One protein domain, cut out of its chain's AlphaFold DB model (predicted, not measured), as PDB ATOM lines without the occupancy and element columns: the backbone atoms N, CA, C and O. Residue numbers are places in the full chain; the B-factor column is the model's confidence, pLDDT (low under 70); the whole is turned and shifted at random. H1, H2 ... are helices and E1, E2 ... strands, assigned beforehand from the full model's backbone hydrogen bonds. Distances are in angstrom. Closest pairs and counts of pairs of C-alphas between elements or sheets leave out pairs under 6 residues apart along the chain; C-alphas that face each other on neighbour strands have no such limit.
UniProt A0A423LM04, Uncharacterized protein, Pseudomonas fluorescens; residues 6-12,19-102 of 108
ATOM      1  N   SER A   6      37.746  14.512  50.558       89.44
ATOM      2  CA  SER A   6      36.829  15.025  49.535       89.44
ATOM      3  C   SER A   6      36.962  14.293  48.198       89.44
ATOM      4  O   SER A   6      35.946  13.974  47.581       89.44
ATOM      5  N   LEU A   7      38.187  13.959  47.777       93.75
ATOM      6  CA  LEU A   7      38.441  13.178  46.564       93.75
ATOM      7  C   LEU A   7      37.929  11.742  46.709       93.75
ATOM      8  O   LEU A   7      37.230  11.242  45.830       93.75
ATOM      9  N   ILE A   8      38.229  11.088  47.836       94.38
ATOM     10  CA  ILE A   8      37.743   9.728  48.118       94.38
ATOM     11  C   ILE A   8      36.214   9.702  48.147       94.38
ATOM     12  O   ILE A   8      35.602   8.753  47.660       94.38
ATOM     13  N   GLN A   9      35.589  10.721  48.732       93.81
ATOM     14  CA  GLN A   9      34.140  10.814  48.792       93.81
ATOM     15  C   GLN A   9      33.523  11.010  47.410       93.81
ATOM     16  O   GLN A   9      32.611  10.264  47.066       93.81
ATOM     17  N   ALA A  10      34.050  11.936  46.605       94.44
ATOM     18  CA  ALA A  10      33.596  12.139  45.233       94.44
ATOM     19  C   ALA A  10      33.708  10.846  44.407       94.44
ATOM     20  O   ALA A  10      32.777  10.481  43.694       94.44
ATOM     21  N   ALA A  11      34.809  10.103  44.559       94.12
ATOM     22  CA  ALA A  11      35.056   8.853  43.837       94.12
ATOM     23  C   ALA A  11      34.101   7.701  44.198       94.12
ATOM     24  O   ALA A  11      33.998   6.730  43.453       94.12
ATOM     25  N   LYS A  12      33.398   7.788  45.333       94.88
ATOM     26  CA  LYS A  12      32.399   6.790  45.755       94.88
ATOM     27  C   LYS A  12      30.999   7.070  45.212       94.88
ATOM     28  O   LYS A  12      30.116   6.231  45.378       94.88
ATOM     29  N   VAL A  19      32.701   9.108  34.310       97.44
ATOM     30  CA  VAL A  19      33.665  10.120  34.758       97.44
ATOM     31  C   VAL A  19      35.047   9.740  34.238       97.44
ATOM     32  O   VAL A  19      35.481   8.593  34.357       97.44
ATOM     33  N   HIS A  20      35.727  10.715  33.648       97.88
ATOM     34  CA  HIS A  20      37.041  10.548  33.041       97.88
ATOM     35  C   HIS A  20      38.176  11.006  33.953       97.88
ATOM     36  O   HIS A  20      39.302  10.560  33.774       97.88
ATOM     37  N   GLY A  21      37.876  11.807  34.974       98.00
ATOM     38  CA  GLY A  21      38.819  12.145  36.031       98.00
ATOM     39  C   GLY A  21      38.223  13.090  37.070       98.00
ATOM     40  O   GLY A  21      37.127  13.630  36.903       98.00
ATOM     41  N   TYR A  22      38.975  13.299  38.143       98.19
ATOM     42  CA  TYR A  22      38.634  14.185  39.251       98.19
ATOM     43  C   TYR A  22      39.671  15.298  39.338       98.19
ATOM     44  O   TYR A  22      40.868  15.026  39.340       98.19
ATOM     45  N   LEU A  23      39.212  16.543  39.402       97.50
ATOM     46  CA  LEU A  23      40.055  17.731  39.347       97.50
ATOM     47  C   LEU A  23      40.134  18.386  40.721       97.50
ATOM     48  O   LEU A  23      39.115  18.790  41.285       97.50
ATOM     49  N   LEU A  24      41.348  18.499  41.246       95.19
ATOM     50  CA  LEU A  24      41.647  19.284  42.437       95.19
ATOM     51  C   LEU A  24      42.288  20.608  42.033       95.19
ATOM     52  O   LEU A  24      43.047  20.686  41.064       95.19
ATOM     53  N   ASP A  25      41.974  21.638  42.807       93.44
ATOM     54  CA  ASP A  25      42.486  22.999  42.662       93.44
ATOM     55  C   ASP A  25      42.242  23.545  41.250       93.44
ATOM     56  O   ASP A  25      43.082  24.209  40.630       93.44
ATOM     57  N   ALA A  26      41.050  23.226  40.736       95.06
ATOM     58  CA  ALA A  26      40.611  23.623  39.419       95.06
ATOM     59  C   ALA A  26      40.462  25.141  39.355       95.06
ATOM     60  O   ALA A  26      39.869  25.773  40.232       95.06
ATOM     61  N   ARG A  27      40.976  25.728  38.281       94.12
ATOM     62  CA  ARG A  27      40.796  27.144  37.965       94.12
ATOM     63  C   ARG A  27      40.473  27.314  36.486       94.12
ATOM     64  O   ARG A  27      41.020  26.552  35.682       94.12
ATOM     65  N   PRO A  28      39.640  28.299  36.115       93.19
ATOM     66  CA  PRO A  28      39.414  28.624  34.713       93.19
ATOM     67  C   PRO A  28      40.738  28.888  33.987       93.19
ATOM     68  O   PRO A  28      41.634  29.549  34.516       93.19
ATOM     69  N   CYS A  29      40.875  28.343  32.784       93.56
ATOM     70  CA  CYS A  29      42.034  28.519  31.920       93.56
ATOM     71  C   CYS A  29      41.557  28.527  30.464       93.56
ATOM     72  O   CYS A  29      41.334  27.471  29.874       93.56
ATOM     73  N   GLY A  30      41.371  29.720  29.893       93.94
ATOM     74  CA  GLY A  30      40.664  29.858  28.618       93.94
ATOM     75  C   GLY A  30      39.197  29.451  28.771       93.94
ATOM     76  O   GLY A  30      38.541  29.892  29.713       93.94
ATOM     77  N   LEU A  31      38.700  28.601  27.868       96.00
ATOM     78  CA  LEU A  31      37.353  28.021  27.949       96.00
ATOM     79  C   LEU A  31      37.317  26.695  28.731       96.00
ATOM     80  O   LEU A  31      36.248  26.114  28.889       96.00
ATOM     81  N   GLY A  32      38.463  26.210  29.216       96.88
ATOM     82  CA  GLY A  32      38.588  24.989  30.008       96.88
ATOM     83  C   GLY A  32      39.058  25.256  31.438       96.88
ATOM     84  O   GLY A  32      38.949  26.367  31.971       96.88
ATOM     85  N   PHE A  33      39.619  24.223  32.066       97.06
ATOM     86  CA  PHE A  33      40.132  24.279  33.432       97.06
ATOM     87  C   PHE A  33      41.562  23.765  33.515       97.06
ATOM     88  O   PHE A  33      41.911  22.753  32.915       97.06
ATOM     89  N   LYS A  34      42.381  24.435  34.327       97.44
ATOM     90  CA  LYS A  34      43.684  23.933  34.765       97.44
ATOM     91  C   LYS A  34      43.566  23.372  36.176       97.44
ATOM     92  O   LYS A  34      43.065  24.074  37.054       97.44
ATOM     93  N   ALA A  35      44.034  22.151  36.404       97.00
ATOM     94  CA  ALA A  35      43.854  21.441  37.673       97.00
ATOM     95  C   ALA A  35      44.871  20.304  37.852       97.00
ATOM     96  O   ALA A  35      45.543  19.925  36.892       97.00
ATOM     97  N   ALA A  36      44.938  19.736  39.057       97.06
ATOM     98  CA  ALA A  36      45.549  18.429  39.292       97.06
ATOM     99  C   ALA A  36      44.520  17.315  39.026       97.06
ATOM    100  O   ALA A  36      43.430  17.353  39.602       97.06
ATOM    101  N   ILE A  37      44.845  16.335  38.176       98.06
ATOM    102  CA  ILE A  37      43.940  15.223  37.839       98.06
ATOM    103  C   ILE A  37      44.182  13.990  38.711       98.06
ATOM    104  O   ILE A  37      45.312  13.632  39.030       98.06
ATOM    105  N   PHE A  38      43.098  13.310  39.072       97.88
ATOM    106  CA  PHE A  38      43.103  12.034  39.775       97.88
ATOM    107  C   PHE A  38      42.134  11.049  39.124       97.88
ATOM    108  O   PHE A  38      41.085  11.439  38.611       97.88
ATOM    109  N   PHE A  39      42.478   9.763  39.199       96.94
ATOM    110  CA  PHE A  39      41.710   8.646  38.645       96.94
ATOM    111  C   PHE A  39      41.374   8.830  37.157       96.94
ATOM    112  O   PHE A  39      40.238   8.600  36.743       96.94
ATOM    113  N   ASP A  40      42.367   9.249  36.364       97.56
ATOM    114  CA  ASP A  40      42.228   9.386  34.913       97.56
ATOM    115  C   ASP A  40      41.891   8.034  34.270       97.56
ATOM    116  O   ASP A  40      42.691   7.091  34.283       97.56
ATOM    117  N   SER A  41      40.687   7.924  33.711       96.75
ATOM    118  CA  SER A  41      40.191   6.659  33.159       96.75
ATOM    119  C   SER A  41      40.838   6.313  31.817       96.75
ATOM    120  O   SER A  41      40.935   5.135  31.463       96.75
ATOM    121  N   HIS A  42      41.360   7.323  31.114       95.62
ATOM    122  CA  HIS A  42      42.087   7.159  29.857       95.62
ATOM    123  C   HIS A  42      43.537   6.704  30.051       95.62
ATOM    124  O   HIS A  42      44.178   6.307  29.079       95.62
ATOM    125  N   LYS A  43      44.054   6.727  31.290       94.75
ATOM    126  CA  LYS A  43      45.444   6.376  31.640       94.75
ATOM    127  C   LYS A  43      46.494   7.196  30.872       94.75
ATOM    128  O   LYS A  43      47.566   6.690  30.545       94.75
ATOM    129  N   ARG A  44      46.168   8.450  30.565       95.44
ATOM    130  CA  ARG A  44      47.056   9.458  29.975       95.44
ATOM    131  C   ARG A  44      47.919  10.137  31.036       95.44
ATOM    132  O   ARG A  44      49.024  10.560  30.713       95.44
ATOM    133  N   PHE A  45      47.409  10.239  32.263       97.12
ATOM    134  CA  PHE A  45      48.022  11.009  33.344       97.12
ATOM    135  C   PHE A  45      48.149  10.196  34.634       97.12
ATOM    136  O   PHE A  45      47.300   9.352  34.943       97.12
ATOM    137  N   GLU A  46      49.195  10.473  35.408       97.38
ATOM    138  CA  GLU A  46      49.331   9.957  36.765       97.38
ATOM    139  C   GLU A  46      48.538  10.818  37.760       97.38
ATOM    140  O   GLU A  46      48.197  11.978  37.518       97.38
ATOM    141  N   ASN A  47      48.214  10.240  38.919       97.25
ATOM    142  CA  ASN A  47      47.504  10.965  39.969       97.25
ATOM    143  C   ASN A  47      48.335  12.156  40.472       97.25
ATOM    144  O   ASN A  47      49.420  11.966  41.022       97.25
ATOM    145  N   GLY A  48      47.769  13.357  40.381       95.56
ATOM    146  CA  GLY A  48      48.401  14.611  40.784       95.56
ATOM    147  C   GLY A  48      49.034  15.392  39.632       95.56
ATOM    148  O   GLY A  48      49.443  16.533  39.851       95.56
ATOM    149  N   ASP A  49      49.076  14.834  38.418       97.88
ATOM    150  CA  ASP A  49      49.568  15.559  37.247       97.88
ATOM    151  C   ASP A  49      48.738  16.817  36.989       97.88
ATOM    152  O   ASP A  49      47.513  16.838  37.135       97.88
ATOM    153  N   THR A  50      49.414  17.893  36.586       97.69
ATOM    154  CA  THR A  50      48.736  19.129  36.191       97.69
ATOM    155  C   THR A  50      48.299  19.032  34.738       97.69
ATOM    156  O   THR A  50      49.140  18.909  33.849       97.69
ATOM    157  N   ILE A  51      47.003  19.194  34.494       97.75
ATOM    158  CA  ILE A  51      46.428  19.212  33.149       97.75
ATOM    159  C   ILE A  51      45.736  20.539  32.857       97.75
ATOM    160  O   ILE A  51      45.393  21.299  33.767       97.75
ATOM    161  N   VAL A  52      45.508  20.791  31.571       97.75
ATOM    162  CA  VAL A  52      44.505  21.738  31.083       97.75
ATOM    163  C   VAL A  52      43.488  20.912  30.305       97.75
ATOM    164  O   VAL A  52      43.883  20.149  29.426       97.75
ATOM    165  N   THR A  53      42.211  20.998  30.669       97.69
ATOM    166  CA  THR A  53      41.147  20.312  29.928       97.69
ATOM    167  C   THR A  53      40.956  20.959  28.562       97.69
ATOM    168  O   THR A  53      41.239  22.145  28.391       97.69
ATOM    169  N   ASP A  54      40.370  20.213  27.627       97.31
ATOM    170  CA  ASP A  54      39.725  20.822  26.463       97.31
ATOM    171  C   ASP A  54      38.623  21.808  26.903       97.31
ATOM    172  O   ASP A  54      38.209  21.836  28.075       97.31
ATOM    173  N   ASP A  55      38.137  22.602  25.949       98.19
ATOM    174  CA  ASP A  55      37.079  23.587  26.163       98.19
ATOM    175  C   ASP A  55      35.847  22.957  26.822       98.19
ATOM    176  O   ASP A  55      35.367  21.894  26.411       98.19
ATOM    177  N   ALA A  56      35.308  23.630  27.837       97.62
ATOM    178  CA  ALA A  56      34.069  23.234  28.481       97.62
ATOM    179  C   ALA A  56      32.891  23.506  27.535       97.62
ATOM    180  O   ALA A  56      32.565  24.654  27.235       97.62
ATOM    181  N   ALA A  57      32.230  22.442  27.088       97.69
ATOM    182  CA  ALA A  57      30.977  22.533  26.348       97.69
ATOM    183  C   ALA A  57      29.795  22.804  27.290       97.69
ATOM    184  O   ALA A  57      28.866  23.530  26.937       97.69
ATOM    185  N   ALA A  58      29.832  22.223  28.491       96.94
ATOM    186  CA  ALA A  58      28.836  22.436  29.531       96.94
ATOM    187  C   ALA A  58      29.441  22.248  30.925       96.94
ATOM    188  O   ALA A  58      30.440  21.547  31.107       96.94
ATOM    189  N   ILE A  59      28.790  22.850  31.919       96.38
ATOM    190  CA  ILE A  59      29.033  22.569  33.333       96.38
ATOM    191  C   ILE A  59      27.711  22.100  33.932       96.38
ATOM    192  O   ILE A  59      26.714  22.819  33.896       96.38
ATOM    193  N   GLU A  60      27.705  20.879  34.454       95.56
ATOM    194  CA  GLU A  60      26.559  20.267  35.122       95.56
ATOM    195  C   GLU A  60      26.767  20.268  36.640       95.56
ATOM    196  O   GLU A  60      27.900  20.277  37.123       95.56
ATOM    197  N   GLU A  61      25.680  20.195  37.408       94.19
ATOM    198  CA  GLU A  61      25.744  20.017  38.861       94.19
ATOM    199  C   GLU A  61      25.073  18.712  39.291       94.19
ATOM    200  O   GLU A  61      23.910  18.443  38.960       94.19
ATOM    201  N   ARG A  62      25.807  17.893  40.054       94.31
ATOM    202  CA  ARG A  62      25.319  16.631  40.634       94.31
ATOM    203  C   ARG A  62      25.992  16.359  41.970       94.31
ATOM    204  O   ARG A  62      27.201  16.511  42.103       94.31
ATOM    205  N   HIS A  63      25.205  15.926  42.956       91.75
ATOM    206  CA  HIS A  63      25.685  15.589  44.307       91.75
ATOM    207  C   HIS A  63      26.513  16.703  44.981       91.75
ATOM    208  O   HIS A  63      27.392  16.415  45.786       91.75
ATOM    209  N   GLY A  64      26.269  17.973  44.630       89.88
ATOM    210  CA  GLY A  64      27.036  19.126  45.130       89.88
ATOM    211  C   GLY A  64      28.387  19.373  44.438       89.88
ATOM    212  O   GLY A  64      29.121  20.288  44.827       89.88
ATOM    213  N   TYR A  65      28.713  18.598  43.401       94.75
ATOM    214  CA  TYR A  65      29.905  18.767  42.573       94.75
ATOM    215  C   TYR A  65      29.556  19.393  41.224       94.75
ATOM    216  O   TYR A  65      28.506  19.105  40.643       94.75
ATOM    217  N   SER A  66      30.479  20.206  40.713       95.44
ATOM    218  CA  SER A  66      30.449  20.687  39.333       95.44
ATOM    219  C   SER A  66      31.139  19.664  38.434       95.44
ATOM    220  O   SER A  66      32.241  19.207  38.742       95.44
ATOM    221  N   ILE A  67      30.500  19.307  37.327       97.50
ATOM    222  CA  ILE A  67      31.020  18.371  36.334       97.50
ATOM    223  C   ILE A  67      31.244  19.146  35.049       97.50
ATOM    224  O   ILE A  67      30.298  19.648  34.447       97.50
ATOM    225  N   VAL A  68      32.497  19.233  34.626       97.69
ATOM    226  CA  VAL A  68      32.854  19.824  33.340       97.69
ATOM    227  C   VAL A  68      32.699  18.758  32.273       97.69
ATOM    228  O   VAL A  68      33.345  17.715  32.350       97.69
ATOM    229  N   VAL A  69      31.860  19.033  31.281       98.00
ATOM    230  CA  VAL A  69      31.759  18.239  30.058       98.00
ATOM    231  C   VAL A  69      32.524  18.979  28.974       98.00
ATOM    232  O   VAL A  69      32.170  20.111  28.637       98.00
ATOM    233  N   THR A  70      33.587  18.378  28.451       97.81
ATOM    234  CA  THR A  70      34.390  19.006  27.401       97.81
ATOM    235  C   THR A  70      33.755  18.824  26.027       97.81
ATOM    236  O   THR A  70      32.896  17.965  25.821       97.81
ATOM    237  N   THR A  71      34.202  19.609  25.052       97.56
ATOM    238  CA  THR A  71      33.819  19.462  23.639       97.56
ATOM    239  C   THR A  71      34.198  18.099  23.046       97.56
ATOM    240  O   THR A  71      33.522  17.628  22.134       97.56
ATOM    241  N   ALA A  72      35.217  17.429  23.595       95.19
ATOM    242  CA  ALA A  72      35.586  16.055  23.249       95.19
ATOM    243  C   ALA A  72      34.673  14.988  23.897       95.19
ATOM    244  O   ALA A  72      34.791  13.806  23.581       95.19
ATOM    245  N   GLY A  73      33.763  15.388  24.792       96.00
ATOM    246  CA  GLY A  73      32.868  14.492  25.529       96.00
ATOM    247  C   GLY A  73      33.455  13.935  26.830       96.00
ATOM    248  O   GLY A  73      32.773  13.170  27.517       96.00
ATOM    249  N   ASP A  74      34.678  14.330  27.203       97.31
ATOM    250  CA  ASP A  74      35.246  13.968  28.501       97.31
ATOM    251  C   ASP A  74      34.449  14.646  29.625       97.31
ATOM    252  O   ASP A  74      33.972  15.774  29.498       97.31
ATOM    253  N   ARG A  75      34.317  13.952  30.756       98.12
ATOM    254  CA  ARG A  75      33.548  14.402  31.926       98.12
ATOM    255  C   ARG A  75      34.458  14.425  33.141       98.12
ATOM    256  O   ARG A  75      34.922  13.368  33.566       98.12
ATOM    257  N   TYR A  76      34.686  15.601  33.709       98.19
ATOM    258  CA  TYR A  76      35.582  15.793  34.844       98.19
ATOM    259  C   TYR A  76      34.828  16.326  36.058       98.19
ATOM    260  O   TYR A  76      34.154  17.350  35.972       98.19
ATOM    261  N   VAL A  77      34.962  15.659  37.202       98.06
ATOM    262  CA  VAL A  77      34.360  16.109  38.465       98.06
ATOM    263  C   VAL A  77      35.309  17.096  39.138       98.06
ATOM    264  O   VAL A  77      36.422  16.720  39.504       98.06
ATOM    265  N   ILE A  78      34.886  18.342  39.343       96.94
ATOM    266  CA  ILE A  78      35.665  19.319  40.108       96.94
ATOM    267  C   ILE A  78      35.443  19.079  41.602       96.94
ATOM    268  O   ILE A  78      34.347  19.281  42.122       96.94
ATOM    269  N   VAL A  79      36.501  18.656  42.292       96.19
ATOM    270  CA  VAL A  79      36.505  18.356  43.730       96.19
ATOM    271  C   VAL A  79      36.824  19.601  44.557       96.19
ATOM    272  O   VAL A  79      36.220  19.809  45.610       96.19
ATOM    273  N   SER A  80      37.748  20.439  44.087       92.31
ATOM    274  CA  SER A  80      38.041  21.749  44.678       92.31
ATOM    275  C   SER A  80      38.339  22.776  43.594       92.31
ATOM    276  O   SER A  80      38.919  22.456  42.555       92.31
ATOM    277  N   PHE A  81      37.946  24.019  43.858       90.75
ATOM    278  CA  PHE A  81      38.374  25.173  43.079       90.75
ATOM    279  C   PHE A  81      39.533  25.860  43.793       90.75
ATOM    280  O   PHE A  81      39.509  26.011  45.015       90.75
ATOM    281  N   LEU A  82      40.520  26.311  43.022       87.25
ATOM    282  CA  LEU A  82      41.541  27.221  43.517       87.25
ATOM    283  C   LEU A  82      41.064  28.653  43.293       87.25
ATOM    284  O   LEU A  82      40.976  29.105  42.149       87.25
ATOM    285  N   MET A  83      40.758  29.359  44.379       76.50
ATOM    286  CA  MET A  83      40.339  30.754  44.323       76.50
ATOM    287  C   MET A  83      41.490  31.677  44.714       76.50
ATOM    288  O   MET A  83      42.145  31.483  45.736       76.50
ATOM    289  N   PHE A  84      41.696  32.709  43.901       71.44
ATOM    290  CA  PHE A  84      42.536  33.849  44.239       71.44
ATOM    291  C   PHE A  84      41.621  35.043  44.465       71.44
ATOM    292  O   PHE A  84      40.761  35.327  43.629       71.44
ATOM    293  N   LEU A  85      41.804  35.727  45.584       68.75
ATOM    294  CA  LEU A  85      41.162  36.999  45.882       68.75
ATOM    295  C   LEU A  85      42.256  38.044  46.082       68.75
ATOM    296  O   LEU A  85      43.334  37.727  46.578       68.75
ATOM    297  N   ILE A  86      42.005  39.270  45.635       72.12
ATOM    298  CA  ILE A  86      42.846  40.413  45.982       72.12
ATOM    299  C   ILE A  86      42.119  41.125  47.115       72.12
ATOM    300  O   ILE A  86      40.979  41.550  46.932       72.12
ATOM    301  N   GLU A  87      42.755  41.203  48.278       80.00
ATOM    302  CA  GLU A  87      42.234  41.925  49.437       80.00
ATOM    303  C   GLU A  87      43.187  43.056  49.818       80.00
ATOM    304  O   GLU A  87      44.404  42.938  49.672       80.00
ATOM    305  N   GLU A  88      42.630  44.155  50.316       81.19
ATOM    306  CA  GLU A  88      43.410  45.223  50.929       81.19
ATOM    307  C   GLU A  88      43.649  44.871  52.402       81.19
ATOM    308  O   GLU A  88      42.711  44.820  53.199       81.19
ATOM    309  N   VAL A  89      44.907  44.619  52.763       78.06
ATOM    310  CA  VAL A  89      45.332  44.341  54.141       78.06
ATOM    311  C   VAL A  89      46.314  45.429  54.548       78.06
ATOM    312  O   VAL A  89      47.360  45.593  53.918       78.06
ATOM    313  N   ASP A  90      45.950  46.204  55.570       84.56
ATOM    314  CA  ASP A  90      46.717  47.359  56.059       84.56
ATOM    315  C   ASP A  90      47.061  48.395  54.966       84.56
ATOM    316  O   ASP A  90      48.138  48.994  54.967       84.56
ATOM    317  N   GLY A  91      46.146  48.625  54.017       83.88
ATOM    318  CA  GLY A  91      46.326  49.609  52.942       83.88
ATOM    319  C   GLY A  91      47.160  49.124  51.752       83.88
ATOM    320  O   GLY A  91      47.542  49.934  50.907       83.88
ATOM    321  N   VAL A  92      47.473  47.825  51.682       82.69
ATOM    322  CA  VAL A  92      48.233  47.212  50.583       82.69
ATOM    323  C   VAL A  92      47.419  46.090  49.949       82.69
ATOM    324  O   VAL A  92      46.903  45.223  50.654       82.69
ATOM    325  N   GLU A  93      47.333  46.076  48.616       86.44
ATOM    326  CA  GLU A  93      46.745  44.954  47.878       86.44
ATOM    327  C   GLU A  93      47.601  43.695  48.056       86.44
ATOM    328  O   GLU A  93      48.786  43.661  47.713       86.44
ATOM    329  N   GLN A  94      46.986  42.635  48.573       83.12
ATOM    330  CA  GLN A  94      47.604  41.329  48.743       83.12
ATOM    331  C   GLN A  94      46.815  40.271  47.976       83.12
ATOM    332  O   GLN A  94      45.586  40.249  47.984       83.12
ATOM    333  N   THR A  95      47.530  39.358  47.314       77.69
ATOM    334  CA  THR A  95      46.914  38.156  46.743       77.69
ATOM    335  C   THR A  95      46.690  37.135  47.850       77.69
ATOM    336  O   THR A  95      47.641  36.592  48.412       77.69
ATOM    337  N   VAL A  96      45.428  36.836  48.120       76.00
ATOM    338  CA  VAL A  96      44.983  35.811  49.055       76.00
ATOM    339  C   VAL A  96      44.640  34.549  48.269       76.00
ATOM    340  O   VAL A  96      43.842  34.571  47.330       76.00
ATOM    341  N   VAL A  97      45.248  33.425  48.653       70.06
ATOM    342  CA  VAL A  97      44.906  32.105  48.111       70.06
ATOM    343  C   VAL A  97      43.892  31.458  49.040       70.06
ATOM    344  O   VAL A  97      44.222  31.071  50.160       70.06
ATOM    345  N   LEU A  98      42.658  31.321  48.568       64.69
ATOM    346  CA  LEU A  98      41.599  30.628  49.287       64.69
ATOM    347  C   LEU A  98      41.477  29.205  48.750       64.69
ATOM    348  O   LEU A  98      41.021  28.964  47.631       64.69
ATOM    349  N   SER A  99      41.897  28.250  49.577       58.53
ATOM    350  CA  SER A  99      41.622  26.834  49.356       58.53
ATOM    351  C   SER A  99      40.287  26.499  50.012       58.53
ATOM    352  O   SER A  99      40.188  26.382  51.233       58.53
ATOM    353  N   MET A 100      39.235  26.380  49.202       58.19
ATOM    354  CA  MET A 100      37.933  25.922  49.674       58.19
ATOM    355  C   MET A 100      37.848  24.405  49.543       58.19
ATOM    356  O   MET A 100      37.710  23.861  48.446       58.19
ATOM    357  N   THR A 101      37.870  23.707  50.674       55.09
ATOM    358  CA  THR A 101      37.405  22.321  50.739       55.09
ATOM    359  C   THR A 101      35.902  22.357  51.001       55.09
ATOM    360  O   THR A 101      35.473  22.842  52.045       55.09
ATOM    361  N   ARG A 102      35.073  21.897  50.054       57.78
ATOM    362  CA  ARG A 102      33.634  21.748  50.318       57.78
ATOM    363  C   ARG A 102      33.453  20.618  51.329       57.78
ATOM    364  O   ARG A 102      33.862  19.496  51.039       57.78
TER     365      ARG A 102
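What this domain is: This is residues 6 to 12 and 19 to 102 of the 108 residues of an uncharacterized protein of Pseudomonas fluorescens (UniProt A0A423LM04). A six-stranded sheet folds back on itself into two leaves, E3 E2 E1 and E5 E4, with E6 as the hinge and the short helix H1 over E1 and E6. A long hairpin arm, E7 and E8, runs away from this body. The printed part has 91 residues, with H1 followed by eight named strands; the larger sheet, E3 E2 E1 E6 E5 E4, is mixed. It is mostly strand and only just compact, close to loose, with a radius of gyration of the C-alphas of 14.4 A and spans of 48 by 27 by 25 A.

How they stand to each other: H1, residues 6 to 11, is on the strongly twisted sheet at a height of 8.7 A, only just over E1, residues 21 to 29, and E6, residues 75 to 78, with 3 C-alphas on each; its closest C-alphas to E1 are Leu 7 and Tyr 22, 7.4 A. Its O i to N i+4 pairs are within hydrogen-bond range. E1, E2, residues 32 to 38, and E3, residues 50 to 52, form a meander of antiparallel hairpins, with N 24 and O 36 at 2.9 A and N 51 and O 35 at 2.9 A. E4, residues 56 to 62, E5, residues 65 to 70, and E6 form another, with N 67 and O 60 at 2.8 A and N 76 and O 68 at 2.8 A. E1 and E6 are parallel, N 23 and O 77 at 2.8 A. E1 bends by 91 degrees at Asp 25, whose C-alpha is 4.4 A from that of Leu 82 in E7, residues 82 to 89. E7 and E8, residues 92 to 99, are an antiparallel hairpin, N 85 and O 96 at 2.9 A.

Where its parts are: H1 begins at C-alpha 6 (36.829, 15.025, 49.535). E1 spans 17.2 A, E7 20.5 A and E8 21.5 A, ending at C-alpha 99 (41.622, 26.834, 49.356).

The domain as a whole: The farthest C-alphas, of His 42 and Gly 91, are 48.5 A apart. Residues 13 to 18 are not printed; C-alphas 12 and 19 are 11.6 A apart. The link from E2 to E3 is long. Residue 85 and residues 98 to 102 have pLDDT under 70.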